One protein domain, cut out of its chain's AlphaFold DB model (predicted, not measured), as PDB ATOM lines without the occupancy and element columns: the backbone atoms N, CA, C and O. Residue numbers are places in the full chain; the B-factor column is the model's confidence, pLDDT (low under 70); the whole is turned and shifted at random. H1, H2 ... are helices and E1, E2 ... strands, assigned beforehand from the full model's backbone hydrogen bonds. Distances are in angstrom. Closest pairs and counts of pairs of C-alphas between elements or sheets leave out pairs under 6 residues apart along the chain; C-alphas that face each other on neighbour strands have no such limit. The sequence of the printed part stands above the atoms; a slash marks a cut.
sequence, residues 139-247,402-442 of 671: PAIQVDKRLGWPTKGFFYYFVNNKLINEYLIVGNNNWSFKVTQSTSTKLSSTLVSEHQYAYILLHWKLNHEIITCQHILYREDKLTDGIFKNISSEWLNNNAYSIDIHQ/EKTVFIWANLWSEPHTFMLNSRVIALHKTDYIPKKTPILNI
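This is residues 139 to 247 and 402 to 442 of the 671 residues of the protein "LysM peptidoglycan-binding domain-containing protein" of Aliivibrio fischeri (UniProt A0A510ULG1). Two strongly twisted sheets stand side by side: one of four longer strands, E5, E4, E3 and E7, and one of six mostly short strands, E8, E11, E1, E2, E10 and E9, with the tight link from E2 to E3 leading from one to the other. The small helix H2 packs on strand E7 of the four-stranded sheet, H1 lies farther out at that end, and strand E6 runs near E3 and E7 without pairing with a named strand. The printed part has 150 residues, with two named helices and eleven named strands in the order E1 to E7, H1, H2, E8 to E11. The order E8, E11, E1, E2, E10, E9 is mixed, the order E5, E4, E3, E7 is all antiparallel, and the class is mostly strand, though under half of the residues are in named elements. The whole is compact and rounded, with a radius of gyration of the C-alphas of 15.5 A and spans of 43 by 35 by 28 A.

Start at C-alpha 139, at (41.054, 41.975, -0.715), where E1 begins; it runs over residues 139 to 143, 13.5 A, and E2 follows as residues 146 to 150, 12.4 A. Next come E3, residues 154 to 159, 16.7 A, and E4, residues 162 to 171, the longest strand at 26.2 A. E5 is residues 174 to 179, 14.9 A. After residues 180 to 199, which hold no named element, find E6 from C-alpha 200 at (40.205, 49.693, 0.470) to residue 206, 16.8 A. E7 is residues 214 to 219, 16.7 A. H1 is residues 225 to 229 and H2 residues 233 to 239, 10.0 A. Beyond the cut, read E8 at residues 405 to 407, E9 at 419 to 421, E10 at 424 to 426 and E11 at 438 to 441, ending at C-alpha 441, (41.477, 36.302, 2.607).

Begin with the six-stranded sheet, whose edge strands are E8 and E9. E1 and E2 form an antiparallel hairpin, with N 141 and O 148 2.8 A apart, within hydrogen-bond range. E1 is staggered: residues 139 to 140 pair with E11, which is parallel to it, N 140 and O 440 being 2.8 A apart. E2 and E10 are antiparallel, with N 149 and O 425 at 2.7 A. Between the sheets, look at the closest C-alphas of E2 and E5, those of Trp 149 and Trp 175, 5.8 A apart. In the other sheet E3, E4 and E5 form a meander, each strand the antiparallel neighbour of the one before; N 155 and O 167 of E3 and E4 are 2.9 A apart, and N 168 and O 178 of E4 and E5 2.8 A. E7 is antiparallel to E3, with N 156 and O 217 at 2.9 A. H2 is on this sheet at a height of 9.3 A, slantwise to the strands at 38 degrees to E7 on the local plane; its closest C-alphas to E7 are Leu 236 and His 215, 6.9 A apart. H1 is not on either sheet. E3 and E6 are near each other, with 7 pairs of C-alphas within 10 A. In H1 and H2 every O i to N i+4 pair is within hydrogen-bond range.

The two farthest C-alphas are those of Asn 207 and His 416, 47.2 A apart. Residues 248 to 401 are not printed, and C-alphas 247 and 402 are 11.9 A apart across that cut. The long links are E5 to E6, with 20 residues, and E8 to E9 and E10 to E11, with 11 each. The mean pLDDT of the printed part is 89.0, and one residue, Glu 402, is under 70.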
ATOM      1  N   PRO A 139      41.814  43.220  -0.769       96.00
ATOM      2  CA  PRO A 139      41.054  41.975  -0.715       96.00
ATOM      3  C   PRO A 139      41.595  40.919  -1.695       96.00
ATOM      4  O   PRO A 139      41.947  41.244  -2.829       96.00
ATOM      5  N   ALA A 140      41.628  39.654  -1.276       95.12
ATOM      6  CA  ALA A 140      41.958  38.481  -2.092       95.12
ATOM      7  C   ALA A 140      40.953  37.349  -1.839       95.12
ATOM      8  O   ALA A 140      40.315  37.318  -0.793       95.12
ATOM      9  N   ILE A 141      40.855  36.400  -2.769       90.56
ATOM     10  CA  ILE A 141      40.034  35.190  -2.644       90.56
ATOM     11  C   ILE A 141      40.949  33.969  -2.575       90.56
ATOM     12  O   ILE A 141      41.912  33.874  -3.337       90.56
ATOM     13  N   GLN A 142      40.656  33.027  -1.681       88.25
ATOM     14  CA  GLN A 142      41.364  31.751  -1.627       88.25
ATOM     15  C   GLN A 142      40.844  30.764  -2.674       88.25
ATOM     16  O   GLN A 142      39.641  30.536  -2.784       88.25
ATOM     17  N   VAL A 143      41.772  30.134  -3.391       83.94
ATOM     18  CA  VAL A 143      41.547  28.976  -4.258       83.94
ATOM     19  C   VAL A 143      42.576  27.918  -3.866       83.94
ATOM     20  O   VAL A 143      43.784  28.133  -3.991       83.94
ATOM     21  N   ASP A 144      42.100  26.795  -3.335       84.19
ATOM     22  CA  ASP A 144      42.921  25.705  -2.801       84.19
ATOM     23  C   ASP A 144      43.980  26.191  -1.787       84.19
ATOM     24  O   ASP A 144      43.652  26.790  -0.756       84.19
ATOM     25  N   LYS A 145      45.264  25.941  -2.079       87.94
ATOM     26  CA  LYS A 145      46.429  26.324  -1.267       87.94
ATOM     27  C   LYS A 145      46.952  27.739  -1.585       87.94
ATOM     28  O   LYS A 145      48.080  28.065  -1.222       87.94
ATOM     29  N   ARG A 146      46.199  28.570  -2.318       89.12
ATOM     30  CA  ARG A 146      46.657  29.884  -2.808       89.12
ATOM     31  C   ARG A 146      45.612  30.964  -2.567       89.12
ATOM     32  O   ARG A 146      44.414  30.703  -2.561       89.12
ATOM     33  N   LEU A 147      46.075  32.199  -2.411       92.44
ATOM     34  CA  LEU A 147      45.222  33.366  -2.605       92.44
ATOM     35  C   LEU A 147      45.358  33.851  -4.046       92.44
ATOM     36  O   LEU A 147      46.348  33.564  -4.725       92.44
ATOM     37  N   GLY A 148      44.372  34.615  -4.492       91.44
ATOM     38  CA  GLY A 148      44.392  35.276  -5.779       91.44
ATOM     39  C   GLY A 148      43.475  36.488  -5.836       91.44
ATOM     40  O   GLY A 148      42.637  36.719  -4.962       91.44
ATOM     41  N   TRP A 149      43.650  37.283  -6.881       93.19
ATOM     42  CA  TRP A 149      42.833  38.447  -7.152       93.19
ATOM     43  C   TRP A 149      41.603  38.064  -7.974       93.19
ATOM     44  O   TRP A 149      41.767  37.502  -9.060       93.19
ATOM     45  N   PRO A 150      40.380  38.369  -7.515       92.88
ATOM     46  CA  PRO A 150      39.203  38.142  -8.335       92.88
ATOM     47  C   PRO A 150      39.199  39.091  -9.539       92.88
ATOM     48  O   PRO A 150      39.569  40.259  -9.427       92.88
ATOM     49  N   THR A 151      38.756  38.590 -10.689       89.62
ATOM     50  CA  THR A 151      38.656  39.323 -11.963       89.62
ATOM     51  C   THR A 151      37.210  39.534 -12.403       89.62
ATOM     52  O   THR A 151      36.941  39.921 -13.535       89.62
ATOM     53  N   LYS A 152      36.245  39.264 -11.525       90.56
ATOM     54  CA  LYS A 152      34.831  39.528 -11.773       90.56
ATOM     55  C   LYS A 152      34.103  39.744 -10.456       90.56
ATOM     56  O   LYS A 152      34.416  39.090  -9.459       90.56
ATOM     57  N   GLY A 153      33.102  40.614 -10.489       93.06
ATOM     58  CA  GLY A 153      32.128  40.785  -9.423       93.06
ATOM     59  C   GLY A 153      32.299  42.078  -8.652       93.06
ATOM     60  O   GLY A 153      32.770  43.079  -9.189       93.06
ATOM     61  N   PHE A 154      31.873  42.050  -7.397       95.38
ATOM     62  CA  PHE A 154      31.724  43.221  -6.556       95.38
ATOM     63  C   PHE A 154      32.289  42.972  -5.161       95.38
ATOM     64  O   PHE A 154      32.091  41.898  -4.583       95.38
ATOM     65  N   PHE A 155      32.930  43.994  -4.599       97.25
ATOM     66  CA  PHE A 155      33.149  44.092  -3.161       97.25
ATOM     67  C   PHE A 155      32.189  45.108  -2.552       97.25
ATOM     68  O   PHE A 155      31.965  46.174  -3.118       97.25
ATOM     69  N   TYR A 156      31.678  44.816  -1.362       97.25
ATOM     70  CA  TYR A 156      30.874  45.742  -0.571       97.25
ATOM     71  C   TYR A 156      31.515  45.896   0.795       97.25
ATOM     72  O   TYR A 156      31.667  44.907   1.512       97.25
ATOM     73  N   TYR A 157      31.889  47.118   1.150       97.25
ATOM     74  CA  TYR A 157      32.476  47.421   2.449       97.25
ATOM     75  C   TYR A 157      31.420  48.036   3.366       97.25
ATOM     76  O   TYR A 157      30.847  49.081   3.050       97.25
ATOM     77  N   PHE A 158      31.163  47.377   4.493       94.62
ATOM     78  CA  PHE A 158      30.196  47.790   5.501       94.62
ATOM     79  C   PHE A 158      30.894  48.175   6.800       94.62
ATOM     80  O   PHE A 158      31.815  47.491   7.246       94.62
ATOM     81  N   VAL A 159      30.387  49.219   7.452       90.81
ATOM     82  CA  VAL A 159      30.767  49.605   8.817       90.81
ATOM     83  C   VAL A 159      29.489  49.837   9.606       90.81
ATOM     84  O   VAL A 159      28.597  50.551   9.145       90.81
ATOM     85  N   ASN A 160      29.373  49.219  10.783       86.06
ATOM     86  CA  ASN A 160      28.160  49.271  11.609       86.06
ATOM     87  C   ASN A 160      26.886  48.938  10.799       86.06
ATOM     88  O   ASN A 160      25.868  49.623  10.903       86.06
ATOM     89  N   ASN A 161      26.969  47.898   9.957       85.12
ATOM     90  CA  ASN A 161      25.924  47.422   9.036       85.12
ATOM     91  C   ASN A 161      25.499  48.403   7.926       85.12
ATOM     92  O   ASN A 161      24.559  48.110   7.192       85.12
ATOM     93  N   LYS A 162      26.168  49.548   7.768       91.94
ATOM     94  CA  LYS A 162      25.892  50.505   6.688       91.94
ATOM     95  C   LYS A 162      26.906  50.344   5.570       91.94
ATOM     96  O   LYS A 162      28.106  50.277   5.836       91.94
ATOM     97  N   LEU A 163      26.425  50.299   4.328       95.25
ATOM     98  CA  LEU A 163      27.296  50.279   3.155       95.25
ATOM     99  C   LEU A 163      28.064  51.602   3.069       95.25
ATOM    100  O   LEU A 163      27.451  52.670   3.031       95.25
ATOM    101  N   ILE A 164      29.391  51.502   3.036       94.62
ATOM    102  CA  ILE A 164      30.310  52.627   2.853       94.62
ATOM    103  C   ILE A 164      30.613  52.802   1.368       94.62
ATOM    104  O   ILE A 164      30.446  53.889   0.827       94.62
ATOM    105  N   ASN A 165      30.998  51.716   0.691       95.56
ATOM    106  CA  ASN A 165      31.253  51.709  -0.745       95.56
ATOM    107  C   ASN A 165      30.940  50.333  -1.349       95.56
ATOM    108  O   ASN A 165      31.219  49.294  -0.743       95.56
ATOM    109  N   GLU A 166      30.419  50.344  -2.575       97.31
ATOM    110  CA  GLU A 166      30.404  49.193  -3.477       97.31
ATOM    111  C   GLU A 166      31.470  49.403  -4.562       97.31
ATOM    112  O   GLU A 166      31.584  50.475  -5.160       97.31
ATOM    113  N   TYR A 167      32.244  48.356  -4.816       97.19
ATOM    114  CA  TYR A 167      33.359  48.341  -5.747       97.19
ATOM    115  C   TYR A 167      33.091  47.311  -6.842       97.19
ATOM    116  O   TYR A 167      32.998  46.123  -6.548       97.19
ATOM    117  N   LEU A 168      32.997  47.747  -8.096       97.31
ATOM    118  CA  LEU A 168      32.909  46.882  -9.272       97.31
ATOM    119  C   LEU A 168      34.317  46.488  -9.729       97.31
ATOM    120  O   LEU A 168      35.121  47.356 -10.065       97.31
ATOM    121  N   ILE A 169      34.604  45.191  -9.788       95.75
ATOM    122  CA  ILE A 169      35.865  44.666 -10.323       95.75
ATOM    123  C   ILE A 169      35.873  44.829 -11.846       95.75
ATOM    124  O   ILE A 169      34.912  44.462 -12.518       95.75
ATOM    125  N   VAL A 170      36.972  45.368 -12.384       92.19
ATOM    126  CA  VAL A 170      37.107  45.704 -13.812       92.19
ATOM    127  C   VAL A 170      37.106  44.457 -14.702       92.19
ATOM    128  O   VAL A 170      36.401  44.423 -15.708       92.19
ATOM    129  N   GLY A 171      37.879  43.434 -14.336       82.81
ATOM    130  CA  GLY A 171      37.980  42.168 -15.061       82.81
ATOM    131  C   GLY A 171      38.905  42.172 -16.275       82.81
ATOM    132  O   GLY A 171      39.786  43.016 -16.382       82.81
ATOM    133  N   ASN A 172      38.780  41.168 -17.156       74.50
ATOM    134  CA  ASN A 172      39.701  40.925 -18.285       74.50
ATOM    135  C   ASN A 172      41.178  40.879 -17.854       74.50
ATOM    136  O   ASN A 172      42.021  41.622 -18.347       74.50
ATOM    137  N   ASN A 173      41.478  40.020 -16.882       72.00
ATOM    138  CA  ASN A 173      42.767  39.927 -16.197       72.00
ATOM    139  C   ASN A 173      43.185  41.161 -15.369       72.00
ATOM    140  O   ASN A 173      44.261  41.154 -14.770       72.00
ATOM    141  N   ASN A 174      42.336  42.188 -15.269       81.88
ATOM    142  CA  ASN A 174      42.518  43.307 -14.355       81.88
ATOM    143  C   ASN A 174      41.719  43.082 -13.062       81.88
ATOM    144  O   ASN A 174      40.512  42.837 -13.076       81.88
ATOM    145  N   TRP A 175      42.418  43.159 -11.936       86.75
ATOM    146  CA  TRP A 175      41.869  42.962 -10.597       86.75
ATOM    147  C   TRP A 175      41.574  44.268  -9.855       86.75
ATOM    148  O   TRP A 175      41.155  44.246  -8.694       86.75
ATOM    149  N   SER A 176      41.854  45.413 -10.477       93.56
ATOM    150  CA  SER A 176      41.446  46.700  -9.934       93.56
ATOM    151  C   SER A 176      39.919  46.805  -9.903       93.56
ATOM    152  O   SER A 176      39.190  46.032 -10.537       93.56
ATOM    153  N   PHE A 177      39.426  47.775  -9.148       95.81
ATOM    154  CA  PHE A 177      38.001  48.014  -9.016       95.81
ATOM    155  C   PHE A 177      37.664  49.499  -9.107       95.81
ATOM    156  O   PHE A 177      38.453  50.364  -8.729       95.81
ATOM    157  N   LYS A 178      36.472  49.791  -9.614       96.38
ATOM    158  CA  LYS A 178      35.893  51.134  -9.701       96.38
ATOM    159  C   LYS A 178      34.791  51.269  -8.659       96.38
ATOM    160  O   LYS A 178      34.153  50.280  -8.307       96.38
ATOM    161  N   VAL A 179      34.556  52.477  -8.161       96.25
ATOM    162  CA  VAL A 179      33.532  52.709  -7.131       96.25
ATOM    163  C   VAL A 179      32.216  53.110  -7.785       96.25
ATOM    164  O   VAL A 179      32.207  53.941  -8.694       96.25
ATOM    165  N   THR A 180      31.106  52.532  -7.334       96.06
ATOM    166  CA  THR A 180      29.763  52.914  -7.788       96.06
ATOM    167  C   THR A 180      29.178  54.022  -6.914       96.06
ATOM    168  O   THR A 180      29.623  54.257  -5.792       96.06
ATOM    169  N   GLN A 181      28.135  54.687  -7.402       94.75
ATOM    170  CA  GLN A 181      27.353  55.678  -6.656       94.75
ATOM    171  C   GLN A 181      26.367  55.032  -5.658       94.75
ATOM    172  O   GLN A 181      25.353  55.630  -5.297       94.75
ATOM    173  N   SER A 182      26.607  53.780  -5.255       94.75
ATOM    174  CA  SER A 182      25.820  53.110  -4.220       94.75
ATOM    175  C   SER A 182      26.004  53.811  -2.872       94.75
ATOM    176  O   SER A 182      27.102  54.221  -2.506       94.75
ATOM    177  N   THR A 183      24.919  53.914  -2.115       92.44
ATOM    178  CA  THR A 183      24.857  54.562  -0.799       92.44
ATOM    179  C   THR A 183      24.414  53.561   0.264       92.44
ATOM    180  O   THR A 183      24.009  52.441  -0.047       92.44
ATOM    181  N   SER A 184      24.407  53.976   1.533       91.62
ATOM    182  CA  SER A 184      23.913  53.138   2.638       91.62
ATOM    183  C   SER A 184      22.451  52.680   2.505       91.62
ATOM    184  O   SER A 184      22.059  51.747   3.200       91.62
ATOM    185  N   THR A 185      21.654  53.295   1.623       90.31
ATOM    186  CA  THR A 185      20.218  53.009   1.459       90.31
ATOM    187  C   THR A 185      19.819  52.565   0.051       90.31
ATOM    188  O   THR A 185      18.734  52.008  -0.118       90.31
ATOM    189  N   LYS A 186      20.672  52.772  -0.961       93.06
ATOM    190  CA  LYS A 186      20.358  52.463  -2.363       93.06
ATOM    191  C   LYS A 186      21.583  51.979  -3.135       93.06
ATOM    192  O   LYS A 186      22.615  52.650  -3.115       93.06
ATOM    193  N   LEU A 187      21.438  50.880  -3.878       95.12
ATOM    194  CA  LEU A 187      22.440  50.424  -4.841       95.12
ATOM    195  C   LEU A 187      22.329  51.187  -6.170       95.12
ATOM    196  O   LEU A 187      21.250  51.610  -6.587       95.12
ATOM    197  N   SER A 188      23.459  51.353  -6.850       94.00
ATOM    198  CA  SER A 188      23.570  52.005  -8.152       94.00
ATOM    199  C   SER A 188      24.504  51.221  -9.063       94.00
ATOM    200  O   SER A 188      25.515  50.678  -8.620       94.00
ATOM    201  N   SER A 189      24.180  51.161 -10.351       92.56
ATOM    202  CA  SER A 189      25.094  50.649 -11.382       92.56
ATOM    203  C   SER A 189      25.958  51.754 -11.997       92.56
ATOM    204  O   SER A 189      26.865  51.454 -12.767       92.56
ATOM    205  N   THR A 190      25.701  53.020 -11.656       95.75
ATOM    206  CA  THR A 190      26.479  54.170 -12.128       95.75
ATOM    207  C   THR A 190      27.789  54.266 -11.359       95.75
ATOM    208  O   THR A 190      27.808  54.133 -10.134       95.75
ATOM    209  N   LEU A 191      28.888  54.513 -12.069       95.75
ATOM    210  CA  LEU A 191      30.206  54.729 -11.478       95.75
ATOM    211  C   LEU A 191      30.343  56.150 -10.920       95.75
ATOM    212  O   LEU A 191      29.766  57.093 -11.454       95.75
ATOM    213  N   VAL A 192      31.130  56.308  -9.854       94.62
ATOM    214  CA  VAL A 192      31.555  57.636  -9.380       94.62
ATOM    215  C   VAL A 192      32.498  58.270 -10.405       94.62
ATOM    216  O   VAL A 192      32.353  59.441 -10.738       94.62
ATOM    217  N   SER A 193      33.450  57.489 -10.924       93.94
ATOM    218  CA  SER A 193      34.329  57.861 -12.036       93.94
ATOM    219  C   SER A 193      34.959  56.616 -12.672       93.94
ATOM    220  O   SER A 193      34.837  55.502 -12.158       93.94
ATOM    221  N   GLU A 194      35.680  56.807 -13.778       93.62
ATOM    222  CA  GLU A 194      36.457  55.750 -14.440       93.62
ATOM    223  C   GLU A 194      37.743  55.363 -13.688       93.62
ATOM    224  O   GLU A 194      38.428  54.411 -14.077       93.62
ATOM    225  N   HIS A 195      38.074  56.085 -12.611       93.25
ATOM    226  CA  HIS A 195      39.288  55.864 -11.834       93.25
ATOM    227  C   HIS A 195      39.297  54.473 -11.196       93.25
ATOM    228  O   HIS A 195      38.312  54.024 -10.607       93.25
ATOM    229  N   GLN A 196      40.438  53.792 -11.299       93.75
ATOM    230  CA  GLN A 196      40.625  52.438 -10.791       93.75
ATOM    231  C   GLN A 196      41.401  52.452  -9.478       93.75
ATOM    232  O   GLN A 196      42.442  53.100  -9.354       93.75
ATOM    233  N   TYR A 197      40.910  51.667  -8.528       94.81
ATOM    234  CA  TYR A 197      41.479  51.492  -7.206       94.81
ATOM    235  C   TYR A 197      41.971  50.061  -7.014       94.81
ATOM    236  O   TYR A 197      41.448  49.102  -7.582       94.81
ATOM    237  N   ALA A 198      43.000  49.930  -6.186       93.31
ATOM    238  CA  ALA A 198      43.602  48.651  -5.828       93.31
ATOM    239  C   ALA A 198      43.380  48.272  -4.356       93.31
ATOM    240  O   ALA A 198      43.571  47.103  -4.000       93.31
ATOM    241  N   TYR A 199      43.013  49.249  -3.524       96.88
ATOM    242  CA  TYR A 199      43.008  49.163  -2.068       96.88
ATOM    243  C   TYR A 199      41.711  49.720  -1.487       96.88
ATOM    244  O   TYR A 199      41.091  50.615  -2.061       96.88
ATOM    245  N   ILE A 200      41.318  49.188  -0.334       97.12
ATOM    246  CA  ILE A 200      40.205  49.693   0.470       97.12
ATOM    247  C   ILE A 200      40.805  50.308   1.731       97.12
ATOM    248  O   ILE A 200      41.686  49.715   2.355       97.12
ATOM    249  N   LEU A 201      40.348  51.503   2.101       96.88
ATOM    250  CA  LEU A 201      40.782  52.175   3.320       96.88
ATOM    251  C   LEU A 201      39.805  51.845   4.455       96.88
ATOM    252  O   LEU A 201      38.677  52.333   4.462       96.88
ATOM    253  N   LEU A 202      40.235  51.010   5.401       97.06
ATOM    254  CA  LEU A 202      39.411  50.623   6.546       97.06
ATOM    255  C   LEU A 202      39.431  51.683   7.645       97.06
ATOM    256  O   LEU A 202      40.425  52.392   7.829       97.06
ATOM    257  N   HIS A 203      38.351  51.730   8.423       94.69
ATOM    258  CA  HIS A 203      38.277  52.545   9.631       94.69
ATOM    259  C   HIS A 203      38.969  51.781  10.764       94.69
ATOM    260  O   HIS A 203      38.598  50.648  11.050       94.69
ATOM    261  N   TRP A 204      39.980  52.358  11.411       93.88
ATOM    262  CA  TRP A 204      40.658  51.691  12.527       93.88
ATOM    263  C   TRP A 204      40.218  52.266  13.874       93.88
ATOM    264  O   TRP A 204      39.555  51.568  14.644       93.88
ATOM    265  N   LYS A 205      40.565  53.525  14.147       93.31
ATOM    266  CA  LYS A 205      40.164  54.252  15.360       93.31
ATOM    267  C   LYS A 205      39.344  55.467  14.944       93.31
ATOM    268  O   LYS A 205      39.794  56.211  14.079       93.31
ATOM    269  N   LEU A 206      38.173  55.699  15.531       91.75
ATOM    270  CA  LEU A 206      37.417  56.939  15.341       91.75
ATOM    271  C   LEU A 206      37.205  57.612  16.693       91.75
ATOM    272  O   LEU A 206      36.641  56.997  17.587       91.75
ATOM    273  N   ASN A 207      37.669  58.857  16.838       91.88
ATOM    274  CA  ASN A 207      37.717  59.543  18.133       91.88
ATOM    275  C   ASN A 207      38.385  58.668  19.212       91.88
ATOM    276  O   ASN A 207      37.863  58.475  20.305       91.88
ATOM    277  N   HIS A 208      39.527  58.074  18.851       86.94
ATOM    278  CA  HIS A 208      40.289  57.111  19.656       86.94
ATOM    279  C   HIS A 208      39.592  55.768  19.978       86.94
ATOM    280  O   HIS A 208      40.231  54.891  20.559       86.94
ATOM    281  N   GLU A 209      38.341  55.549  19.563       88.38
ATOM    282  CA  GLU A 209      37.631  54.280  19.764       88.38
ATOM    283  C   GLU A 209      37.869  53.305  18.608       88.38
ATOM    284  O   GLU A 209      37.770  53.665  17.435       88.38
ATOM    285  N   ILE A 210      38.174  52.046  18.928       85.12
ATOM    286  CA  ILE A 210      38.425  51.004  17.926       85.12
ATOM    287  C   ILE A 210      37.106  50.554  17.290       85.12
ATOM    288  O   ILE A 210      36.168  50.167  17.987       85.12
ATOM    289  N   ILE A 211      37.062  50.528  15.957       84.44
ATOM    290  CA  ILE A 211      35.887  50.078  15.203       84.44
ATOM    291  C   ILE A 211      35.975  48.576  14.927       84.44
ATOM    292  O   ILE A 211      36.788  48.127  14.122       84.44
ATOM    293  N   THR A 212      35.106  47.795  15.565       78.25
ATOM    294  CA  THR A 212      35.123  46.322  15.478       78.25
ATOM    295  C   THR A 212      34.044  45.735  14.565       78.25
ATOM    296  O   THR A 212      34.204  44.622  14.078       78.25
ATOM    297  N   CYS A 213      32.956  46.462  14.291       81.06
ATOM    298  CA  CYS A 213      31.870  45.991  13.427       81.06
ATOM    299  C   CYS A 213      32.088  46.446  11.980       81.06
ATOM    300  O   CYS A 213      31.607  47.506  11.564       81.06
ATOM    301  N   GLN A 214      32.852  45.658  11.227       92.06
ATOM    302  CA  GLN A 214      33.157  45.924   9.823       92.06
ATOM    303  C   GLN A 214      33.140  44.630   9.020       92.06
ATOM    304  O   GLN A 214      33.653  43.604   9.473       92.06
ATOM    305  N   HIS A 215      32.606  44.693   7.803       92.44
ATOM    306  CA  HIS A 215      32.508  43.532   6.925       92.44
ATOM    307  C   HIS A 215      32.903  43.883   5.501       92.44
ATOM    308  O   HIS A 215      32.607  44.978   5.020       92.44
ATOM    309  N   ILE A 216      33.517  42.930   4.801       95.69
ATOM    310  CA  ILE A 216      33.629  42.982   3.341       95.69
ATOM    311  C   ILE A 216      32.908  41.776   2.754       95.69
ATOM    312  O   ILE A 216      33.236  40.627   3.043       95.69
ATOM    313  N   LEU A 217      31.925  42.043   1.907       94.06
ATOM    314  CA  LEU A 217      31.231  41.027   1.131       94.06
ATOM    315  C   LEU A 217      31.843  40.972  -0.269       94.06
ATOM    316  O   LEU A 217      31.935  42.005  -0.928       94.06
ATOM    317  N   TYR A 218      32.204  39.780  -0.736       93.75
ATOM    318  CA  TYR A 218      32.515  39.529  -2.144       93.75
ATOM    319  C   TYR A 218      31.391  38.725  -2.791       93.75
ATOM    320  O   TYR A 218      30.979  37.694  -2.253       93.75
ATOM    321  N   ARG A 219      30.912  39.182  -3.949       89.31
ATOM    322  CA  ARG A 219      29.916  38.485  -4.772       89.31
ATOM    323  C   ARG A 219      30.315  38.561  -6.238       89.31
ATOM    324  O   ARG A 219      30.738  39.614  -6.701       89.31
ATOM    325  N   GLU A 220      30.133  37.475  -6.982       87.38
ATOM    326  CA  GLU A 220      30.320  37.509  -8.438       87.38
ATOM    327  C   GLU A 220      29.248  38.355  -9.135       87.38
ATOM    328  O   GLU A 220      29.548  39.081 -10.081       87.38
ATOM    329  N   ASP A 221      28.015  38.286  -8.636       87.75
ATOM    330  CA  ASP A 221      26.882  39.049  -9.143       87.75
ATOM    331  C   ASP A 221      26.534  40.195  -8.199       87.75
ATOM    332  O   ASP A 221      26.671  40.084  -6.975       87.75
ATOM    333  N   LYS A 222      26.042  41.296  -8.771       92.50
ATOM    334  CA  LYS A 222      25.610  42.465  -8.005       92.50
ATOM    335  C   LYS A 222      24.538  42.058  -6.989       92.50
ATOM    336  O   LYS A 222      23.658  41.251  -7.292       92.50
ATOM    337  N   LEU A 223      24.592  42.628  -5.787       90.94
ATOM    338  CA  LEU A 223      23.509  42.500  -4.816       90.94
ATOM    339  C   LEU A 223      22.196  43.020  -5.409       90.94
ATOM    340  O   LEU A 223      22.161  44.048  -6.083       90.94
ATOM    341  N   THR A 224      21.106  42.311  -5.121       89.12
ATOM    342  CA  THR A 224      19.762  42.772  -5.469       89.12
ATOM    343  C   THR A 224      19.256  43.742  -4.407       89.12
ATOM    344  O   THR A 224      19.574  43.601  -3.224       89.12
ATOM    345  N   ASP A 225      18.403  44.689  -4.802       86.44
ATOM    346  CA  ASP A 225      17.781  45.630  -3.859       86.44
ATOM    347  C   ASP A 225      16.982  44.914  -2.759       86.44
ATOM    348  O   ASP A 225      16.924  45.383  -1.623       86.44
ATOM    349  N   GLY A 226      16.381  43.762  -3.083       84.31
ATOM    350  CA  GLY A 226      15.643  42.937  -2.128       84.31
ATOM    351  C   GLY A 226      16.533  42.373  -1.021       84.31
ATOM    352  O   GLY A 226      16.167  42.452   0.150       84.31
ATOM    353  N   ILE A 227      17.718  41.855  -1.366       83.44
ATOM    354  CA  ILE A 227      18.695  41.402  -0.365       83.44
ATOM    355  C   ILE A 227      19.243  42.610   0.394       83.44
ATOM    356  O   ILE A 227      19.260  42.596   1.620       83.44
ATOM    357  N   PHE A 228      19.630  43.670  -0.321       90.56
ATOM    358  CA  PHE A 228      20.273  44.850   0.256       90.56
ATOM    359  C   PHE A 228      19.431  45.525   1.346       90.56
ATOM    360  O   PHE A 228      19.943  45.822   2.424       90.56
ATOM    361  N   LYS A 229      18.121  45.689   1.114       87.38
ATOM    362  CA  LYS A 229      17.186  46.261   2.100       87.38
ATOM    363  C   LYS A 229      17.034  45.419   3.369       87.38
ATOM    364  O   LYS A 229      16.635  45.955   4.397       87.38
ATOM    365  N   ASN A 230      17.339  44.124   3.298       80.81
ATOM    366  CA  ASN A 230      17.185  43.168   4.394       80.81
ATOM    367  C   ASN A 230      18.525  42.772   5.038       80.81
ATOM    368  O   ASN A 230      18.567  41.832   5.835       80.81
ATOM    369  N   ILE A 231      19.625  43.463   4.716       82.25
ATOM    370  CA  ILE A 231      20.928  43.197   5.331       82.25
ATOM    371  C   ILE A 231      20.869  43.547   6.822       82.25
ATOM    372  O   ILE A 231      20.753  44.707   7.213       82.25
ATOM    373  N   SER A 232      20.989  42.520   7.660       78.50
ATOM    374  CA  SER A 232      21.162  42.635   9.107       78.50
ATOM    375  C   SER A 232      22.605  42.321   9.512       78.50
ATOM    376  O   SER A 232      23.379  41.756   8.735       78.50
ATOM    377  N   SER A 233      22.971  42.635  10.757       72.75
ATOM    378  CA  SER A 233      24.260  42.222  11.328       72.75
ATOM    379  C   SER A 233      24.448  40.703  11.299       72.75
ATOM    380  O   SER A 233      25.527  40.217  10.976       72.75
ATOM    381  N   GLU A 234      23.390  39.943  11.585       71.38
ATOM    382  CA  GLU A 234      23.395  38.481  11.501       71.38
ATOM    383  C   GLU A 234      23.612  37.999  10.062       71.38
ATOM    384  O   GLU A 234      24.404  37.086   9.826       71.38
ATOM    385  N   TRP A 235      22.971  38.649   9.085       81.69
ATOM    386  CA  TRP A 235      23.179  38.330   7.676       81.69
ATOM    387  C   TRP A 235      24.631  38.588   7.253       81.69
ATOM    388  O   TRP A 235      25.235  37.718   6.629       81.69
ATOM    389  N   LEU A 236      25.219  39.730   7.631       77.81
ATOM    390  CA  LEU A 236      26.623  40.045   7.330       77.81
ATOM    391  C   LEU A 236      27.588  39.063   7.996       77.81
ATOM    392  O   LEU A 236      28.494  38.576   7.331       77.81
ATOM    393  N   ASN A 237      27.366  38.701   9.260       75.62
ATOM    394  CA  ASN A 237      28.198  37.713   9.956       75.62
ATOM    395  C   ASN A 237      28.182  36.334   9.275       75.62
ATOM    396  O   ASN A 237      29.168  35.603   9.339       75.62
ATOM    397  N   ASN A 238      27.072  35.980   8.622       70.75
ATOM    398  CA  ASN A 238      26.900  34.688   7.961       70.75
ATOM    399  C   ASN A 238      27.346  34.670   6.492       70.75
ATOM    400  O   ASN A 238      27.648  33.593   5.971       70.75
ATOM    401  N   ASN A 239      27.352  35.825   5.818       76.81
ATOM    402  CA  ASN A 239      27.540  35.913   4.366       76.81
ATOM    403  C   ASN A 239      28.746  36.758   3.939       76.81
ATOM    404  O   ASN A 239      29.192  36.618   2.805       76.81
ATOM    405  N   ALA A 240      29.279  37.614   4.809       82.88
ATOM    406  CA  ALA A 240      30.412  38.489   4.531       82.88
ATOM    407  C   ALA A 240      31.620  38.139   5.410       82.88
ATOM    408  O   ALA A 240      31.504  37.520   6.467       82.88
ATOM    409  N   TYR A 241      32.806  38.571   4.983       87.31
ATOM    410  CA  TYR A 241      34.009  38.476   5.795       87.31
ATOM    411  C   TYR A 241      33.951  39.513   6.922       87.31
ATOM    412  O   TYR A 241      34.006  40.713   6.651       87.31
ATOM    413  N   SER A 242      33.848  39.055   8.172       87.94
ATOM    414  CA  SER A 242      33.970  39.912   9.355       87.94
ATOM    415  C   SER A 242      35.433  40.292   9.564       87.94
ATOM    416  O   SER A 242      36.292  39.421   9.708       87.94
ATOM    417  N   ILE A 243      35.727  41.588   9.587       87.44
ATOM    418  CA  ILE A 243      37.096  42.082   9.727       87.44
ATOM    419  C   ILE A 243      37.504  42.072  11.203       87.44
ATOM    420  O   ILE A 243      36.956  42.819  12.011       87.44
ATOM    421  N   ASP A 244      38.533  41.296  11.543       87.31
ATOM    422  CA  ASP A 244      39.272  41.477  12.795       87.31
ATOM    423  C   ASP A 244      40.308  42.598  12.621       87.31
ATOM    424  O   ASP A 244      41.403  42.398  12.087       87.31
ATOM    425  N   ILE A 245      39.953  43.803  13.071       89.19
ATOM    426  CA  ILE A 245      40.817  44.980  12.939       89.19
ATOM    427  C   ILE A 245      42.143  44.826  13.700       89.19
ATOM    428  O   ILE A 245      43.167  45.341  13.250       89.19
ATOM    429  N   HIS A 246      42.167  44.082  14.811       88.25
ATOM    430  CA  HIS A 246      43.398  43.838  15.559       88.25
ATOM    431  C   HIS A 246      44.340  42.941  14.766       88.25
ATOM    432  O   HIS A 246      45.534  43.231  14.690       88.25
ATOM    433  N   GLN A 247      43.816  41.895  14.122       90.81
ATOM    434  CA  GLN A 247      44.612  41.050  13.234       90.81
ATOM    435  C   GLN A 247      45.170  41.849  12.045       90.81
ATOM    436  O   GLN A 247      46.345  41.698  11.709       90.81
ATOM    437  N   GLU A 402      43.547  28.780   9.853       69.00
ATOM    438  CA  GLU A 402      42.551  29.715  10.408       69.00
ATOM    439  C   GLU A 402      42.907  31.204  10.245       69.00
ATOM    440  O   GLU A 402      42.037  32.060  10.369       69.00
ATOM    441  N   LYS A 403      44.172  31.537   9.961       80.56
ATOM    442  CA  LYS A 403      44.616  32.916   9.740       80.56
ATOM    443  C   LYS A 403      44.027  33.469   8.437       80.56
ATOM    444  O   LYS A 403      44.148  32.852   7.386       80.56
ATOM    445  N   THR A 404      43.439  34.661   8.497       87.50
ATOM    446  CA  THR A 404      42.729  35.276   7.361       87.50
ATOM    447  C   THR A 404      43.343  36.587   6.878       87.50
ATOM    448  O   THR A 404      42.930  37.098   5.840       87.50
ATOM    449  N   VAL A 405      44.342  37.126   7.577       93.62
ATOM    450  CA  VAL A 405      45.068  38.331   7.158       93.62
ATOM    451  C   VAL A 405      46.552  38.033   7.075       93.62
ATOM    452  O   VAL A 405      47.113  37.455   7.998       93.62
ATOM    453  N   PHE A 406      47.190  38.445   5.986       95.00
ATOM    454  CA  PHE A 406      48.610  38.215   5.725       95.00
ATOM    455  C   PHE A 406      49.237  39.462   5.114       95.00
ATOM    456  O   PHE A 406      48.546  40.239   4.465       95.00
ATOM    457  N   ILE A 407      50.550  39.640   5.236       95.56
ATOM    458  CA  ILE A 407      51.249  40.679   4.471       95.56
ATOM    459  C   ILE A 407      51.585  40.209   3.053       95.56
ATOM    460  O   ILE A 407      51.936  39.046   2.840       95.56
ATOM    461  N   TRP A 408      51.532  41.133   2.090       94.94
ATOM    462  CA  TRP A 408      51.835  40.875   0.677       94.94
ATOM    463  C   TRP A 408      53.138  40.089   0.460       94.94
ATOM    464  O   TRP A 408      53.160  39.101  -0.279       94.94
ATOM    465  N   ALA A 409      54.217  40.480   1.144       92.94
ATOM    466  CA  ALA A 409      55.534  39.863   0.987       92.94
ATOM    467  C   ALA A 409      55.553  38.350   1.269       92.94
ATOM    468  O   ALA A 409      56.381  37.636   0.698       92.94
ATOM    469  N   ASN A 410      54.626  37.852   2.091       93.75
ATOM    470  CA  ASN A 410      54.548  36.448   2.494       93.75
ATOM    471  C   ASN A 410      53.568  35.625   1.636       93.75
ATOM    472  O   ASN A 410      53.433  34.430   1.868       93.75
ATOM    473  N   LEU A 411      52.892  36.228   0.649       92.81
ATOM    474  CA  LEU A 411      51.801  35.576  -0.088       92.81
ATOM    475  C   LEU A 411      52.103  35.227  -1.543       92.81
ATOM    476  O   LEU A 411      51.550  34.260  -2.062       92.81
ATOM    477  N   TRP A 412      52.919  36.024  -2.228       89.75
ATOM    478  CA  TRP A 412      53.172  35.783  -3.648       89.75
ATOM    479  C   TRP A 412      53.959  34.483  -3.865       89.75
ATOM    480  O   TRP A 412      54.729  34.050  -3.002       89.75
ATOM    481  N   SER A 413      53.758  33.868  -5.025       87.56
ATOM    482  CA  SER A 413      54.356  32.589  -5.423       87.56
ATOM    483  C   SER A 413      54.448  32.493  -6.949       87.56
ATOM    484  O   SER A 413      53.908  33.352  -7.642       87.56
ATOM    485  N   GLU A 414      55.108  31.462  -7.471       84.50
ATOM    486  CA  GLU A 414      55.188  31.193  -8.912       84.50
ATOM    487  C   GLU A 414      54.229  30.036  -9.253       84.50
ATOM    488  O   GLU A 414      54.542  28.880  -9.000       84.50
ATOM    489  N   PRO A 415      53.004  30.285  -9.737       78.56
ATOM    490  CA  PRO A 415      52.019  29.229  -9.967       78.56
ATOM    491  C   PRO A 415      52.240  28.481 -11.293       78.56
ATOM    492  O   PRO A 415      52.891  28.969 -12.214       78.56
ATOM    493  N   HIS A 416      51.590  27.321 -11.428       70.56
ATOM    494  CA  HIS A 416      51.472  26.584 -12.695       70.56
ATOM    495  C   HIS A 416      50.823  27.411 -13.808       70.56
ATOM    496  O   HIS A 416      51.257  27.388 -14.957       70.56
ATOM    497  N   THR A 417      49.751  28.108 -13.452       75.44
ATOM    498  CA  THR A 417      48.937  28.919 -14.343       75.44
ATOM    499  C   THR A 417      48.696  30.263 -13.684       75.44
ATOM    500  O   THR A 417      48.511  30.360 -12.471       75.44
ATOM    501  N   PHE A 418      48.673  31.320 -14.492       78.56
ATOM    502  CA  PHE A 418      48.364  32.662 -14.002       78.56
ATOM    503  C   PHE A 418      46.939  32.753 -13.436       78.56
ATOM    504  O   PHE A 418      46.692  33.465 -12.469       78.56
ATOM    505  N   MET A 419      46.014  31.990 -14.016       81.12
ATOM    506  CA  MET A 419      44.642  31.835 -13.546       81.12
ATOM    507  C   MET A 419      44.562  30.622 -12.610       81.12
ATOM    508  O   MET A 419      44.882  29.509 -13.029       81.12
ATOM    509  N   LEU A 420      44.138  30.827 -11.361       79.69
ATOM    510  CA  LEU A 420      43.859  29.749 -10.399       79.69
ATOM    511  C   LEU A 420      42.545  29.031 -10.727       79.69
ATOM    512  O   LEU A 420      42.401  27.838 -10.497       79.69
ATOM    513  N   ASN A 421      41.591  29.770 -11.284       82.00
ATOM    514  CA  ASN A 421      40.380  29.272 -11.927       82.00
ATOM    515  C   ASN A 421      39.942  30.305 -12.980       82.00
ATOM    516  O   ASN A 421      40.655  31.276 -13.217       82.00
ATOM    517  N   SER A 422      38.764  30.157 -13.591       80.25
ATOM    518  CA  SER A 422      38.288  31.075 -14.642       80.25
ATOM    519  C   SER A 422      38.093  32.541 -14.210       80.25
ATOM    520  O   SER A 422      37.832  33.383 -15.067       80.25
ATOM    521  N   ARG A 423      38.203  32.872 -12.913       82.38
ATOM    522  CA  ARG A 423      37.853  34.190 -12.343       82.38
ATOM    523  C   ARG A 423      38.843  34.720 -11.305       82.38
ATOM    524  O   ARG A 423      38.601  35.778 -10.732       82.38
ATOM    525  N   VAL A 424      39.923  33.999 -11.022       86.94
ATOM    526  CA  VAL A 424      40.886  34.373  -9.982       86.94
ATOM    527  C   VAL A 424      42.299  34.273 -10.535       86.94
ATOM    528  O   VAL A 424      42.737  33.199 -10.944       86.94
ATOM    529  N   ILE A 425      43.023  35.390 -10.506       87.38
ATOM    530  CA  ILE A 425      44.439  35.468 -10.870       87.38
ATOM    531  C   ILE A 425      45.300  35.152  -9.656       87.38
ATOM    532  O   ILE A 425      45.111  35.717  -8.585       87.38
ATOM    533  N   ALA A 426      46.298  34.301  -9.831       87.88
ATOM    534  CA  ALA A 426      47.266  33.976  -8.804       87.88
ATOM    535  C   ALA A 426      48.098  35.190  -8.364       87.88
ATOM    536  O   ALA A 426      48.504  36.039  -9.167       87.88
ATOM    537  N   LEU A 427      48.427  35.223  -7.071       90.56
ATOM    538  CA  LEU A 427      49.378  36.185  -6.525       90.56
ATOM    539  C   LEU A 427      50.796  35.856  -7.002       90.56
ATOM    540  O   LEU A 427      51.465  34.996  -6.430       90.56
ATOM    541  N   HIS A 428      51.244  36.558  -8.038       85.31
ATOM    542  CA  HIS A 428      52.597  36.478  -8.583       85.31
ATOM    543  C   HIS A 428      53.454  37.639  -8.077       85.31
ATOM    544  O   HIS A 428      52.935  38.661  -7.619       85.31
ATOM    545  N   LYS A 429      54.778  37.491  -8.148       83.31
ATOM    546  CA  LYS A 429      55.707  38.524  -7.687       83.31
ATOM    547  C   LYS A 429      55.482  39.840  -8.443       83.31
ATOM    548  O   LYS A 429      55.470  39.867  -9.669       83.31
ATOM    549  N   THR A 430      55.341  40.937  -7.704       81.88
ATOM    550  CA  THR A 430      55.266  42.295  -8.254       81.88
ATOM    551  C   THR A 430      55.809  43.311  -7.253       81.88
ATOM    552  O   THR A 430      55.647  43.140  -6.040       81.88
ATOM    553  N   ASP A 431      56.431  44.371  -7.768       75.12
ATOM    554  CA  ASP A 431      57.035  45.444  -6.973       75.12
ATOM    555  C   ASP A 431      56.068  46.614  -6.708       75.12
ATOM    556  O   ASP A 431      56.375  47.501  -5.915       75.12
ATOM    557  N   TYR A 432      54.877  46.616  -7.321       84.12
ATOM    558  CA  TYR A 432      53.904  47.712  -7.183       84.12
ATOM    559  C   TYR A 432      53.098  47.674  -5.878       84.12
ATOM    560  O   TYR A 432      52.467  48.666  -5.517       84.12
ATOM    561  N   ILE A 433      53.087  46.540  -5.171       90.88
ATOM    562  CA  ILE A 433      52.373  46.393  -3.900       90.88
ATOM    563  C   ILE A 433      53.380  46.525  -2.752       90.88
ATOM    564  O   ILE A 433      54.329  45.736  -2.687       90.88
ATOM    565  N   PRO A 434      53.177  47.465  -1.811       93.31
ATOM    566  CA  PRO A 434      54.047  47.576  -0.650       93.31
ATOM    567  C   PRO A 434      54.126  46.268   0.153       93.31
ATOM    568  O   PRO A 434      53.131  45.592   0.408       93.31
ATOM    569  N   LYS A 435      55.334  45.897   0.594       92.94
ATOM    570  CA  LYS A 435      55.618  44.584   1.213       92.94
ATOM    571  C   LYS A 435      54.731  44.261   2.419       92.94
ATOM    572  O   LYS A 435      54.359  43.104   2.611       92.94
ATOM    573  N   LYS A 436      54.402  45.280   3.220       93.56
ATOM    574  CA  LYS A 436      53.592  45.176   4.444       93.56
ATOM    575  C   LYS A 436      52.113  45.522   4.237       93.56
ATOM    576  O   LYS A 436      51.397  45.711   5.219       93.56
ATOM    577  N   THR A 437      51.629  45.607   2.992       95.88
ATOM    578  CA  THR A 437      50.188  45.738   2.742       95.88
ATOM    579  C   THR A 437      49.453  44.520   3.319       95.88
ATOM    580  O   THR A 437      49.772  43.396   2.918       95.88
ATOM    581  N   PRO A 438      48.458  44.713   4.207       97.25
ATOM    582  CA  PRO A 438      47.585  43.640   4.662       97.25
ATOM    583  C   PRO A 438      46.679  43.169   3.526       97.25
ATOM    584  O   PRO A 438      45.949  43.954   2.912       97.25
ATOM    585  N   ILE A 439      46.718  41.872   3.269       97.31
ATOM    586  CA  ILE A 439      45.884  41.162   2.315       97.31
ATOM    587  C   ILE A 439      44.857  40.352   3.101       97.31
ATOM    588  O   ILE A 439      45.226  39.533   3.946       97.31
ATOM    589  N   LEU A 440      43.575  40.587   2.831       95.94
ATOM    590  CA  LEU A 440      42.471  39.879   3.480       95.94
ATOM    591  C   LEU A 440      42.074  38.688   2.614       95.94
ATOM    592  O   LEU A 440      41.733  38.868   1.446       95.94
ATOM    593  N   ASN A 441      42.076  37.492   3.194       93.06
ATOM    594  CA  ASN A 441      41.477  36.302   2.607       93.06
ATOM    595  C   ASN A 441      39.951  36.378   2.760       93.06
ATOM    596  O   ASN A 441      39.376  35.928   3.754       93.06
ATOM    597  N   ILE A 442      39.304  36.993   1.776       88.25
ATOM    598  CA  ILE A 442      37.855  37.094   1.700       88.25
ATOM    599  C   ILE A 442      37.332  35.774   1.150       88.25
ATOM    600  O   ILE A 442      37.549  35.413  -0.005       88.25
TER     601      ILE A 442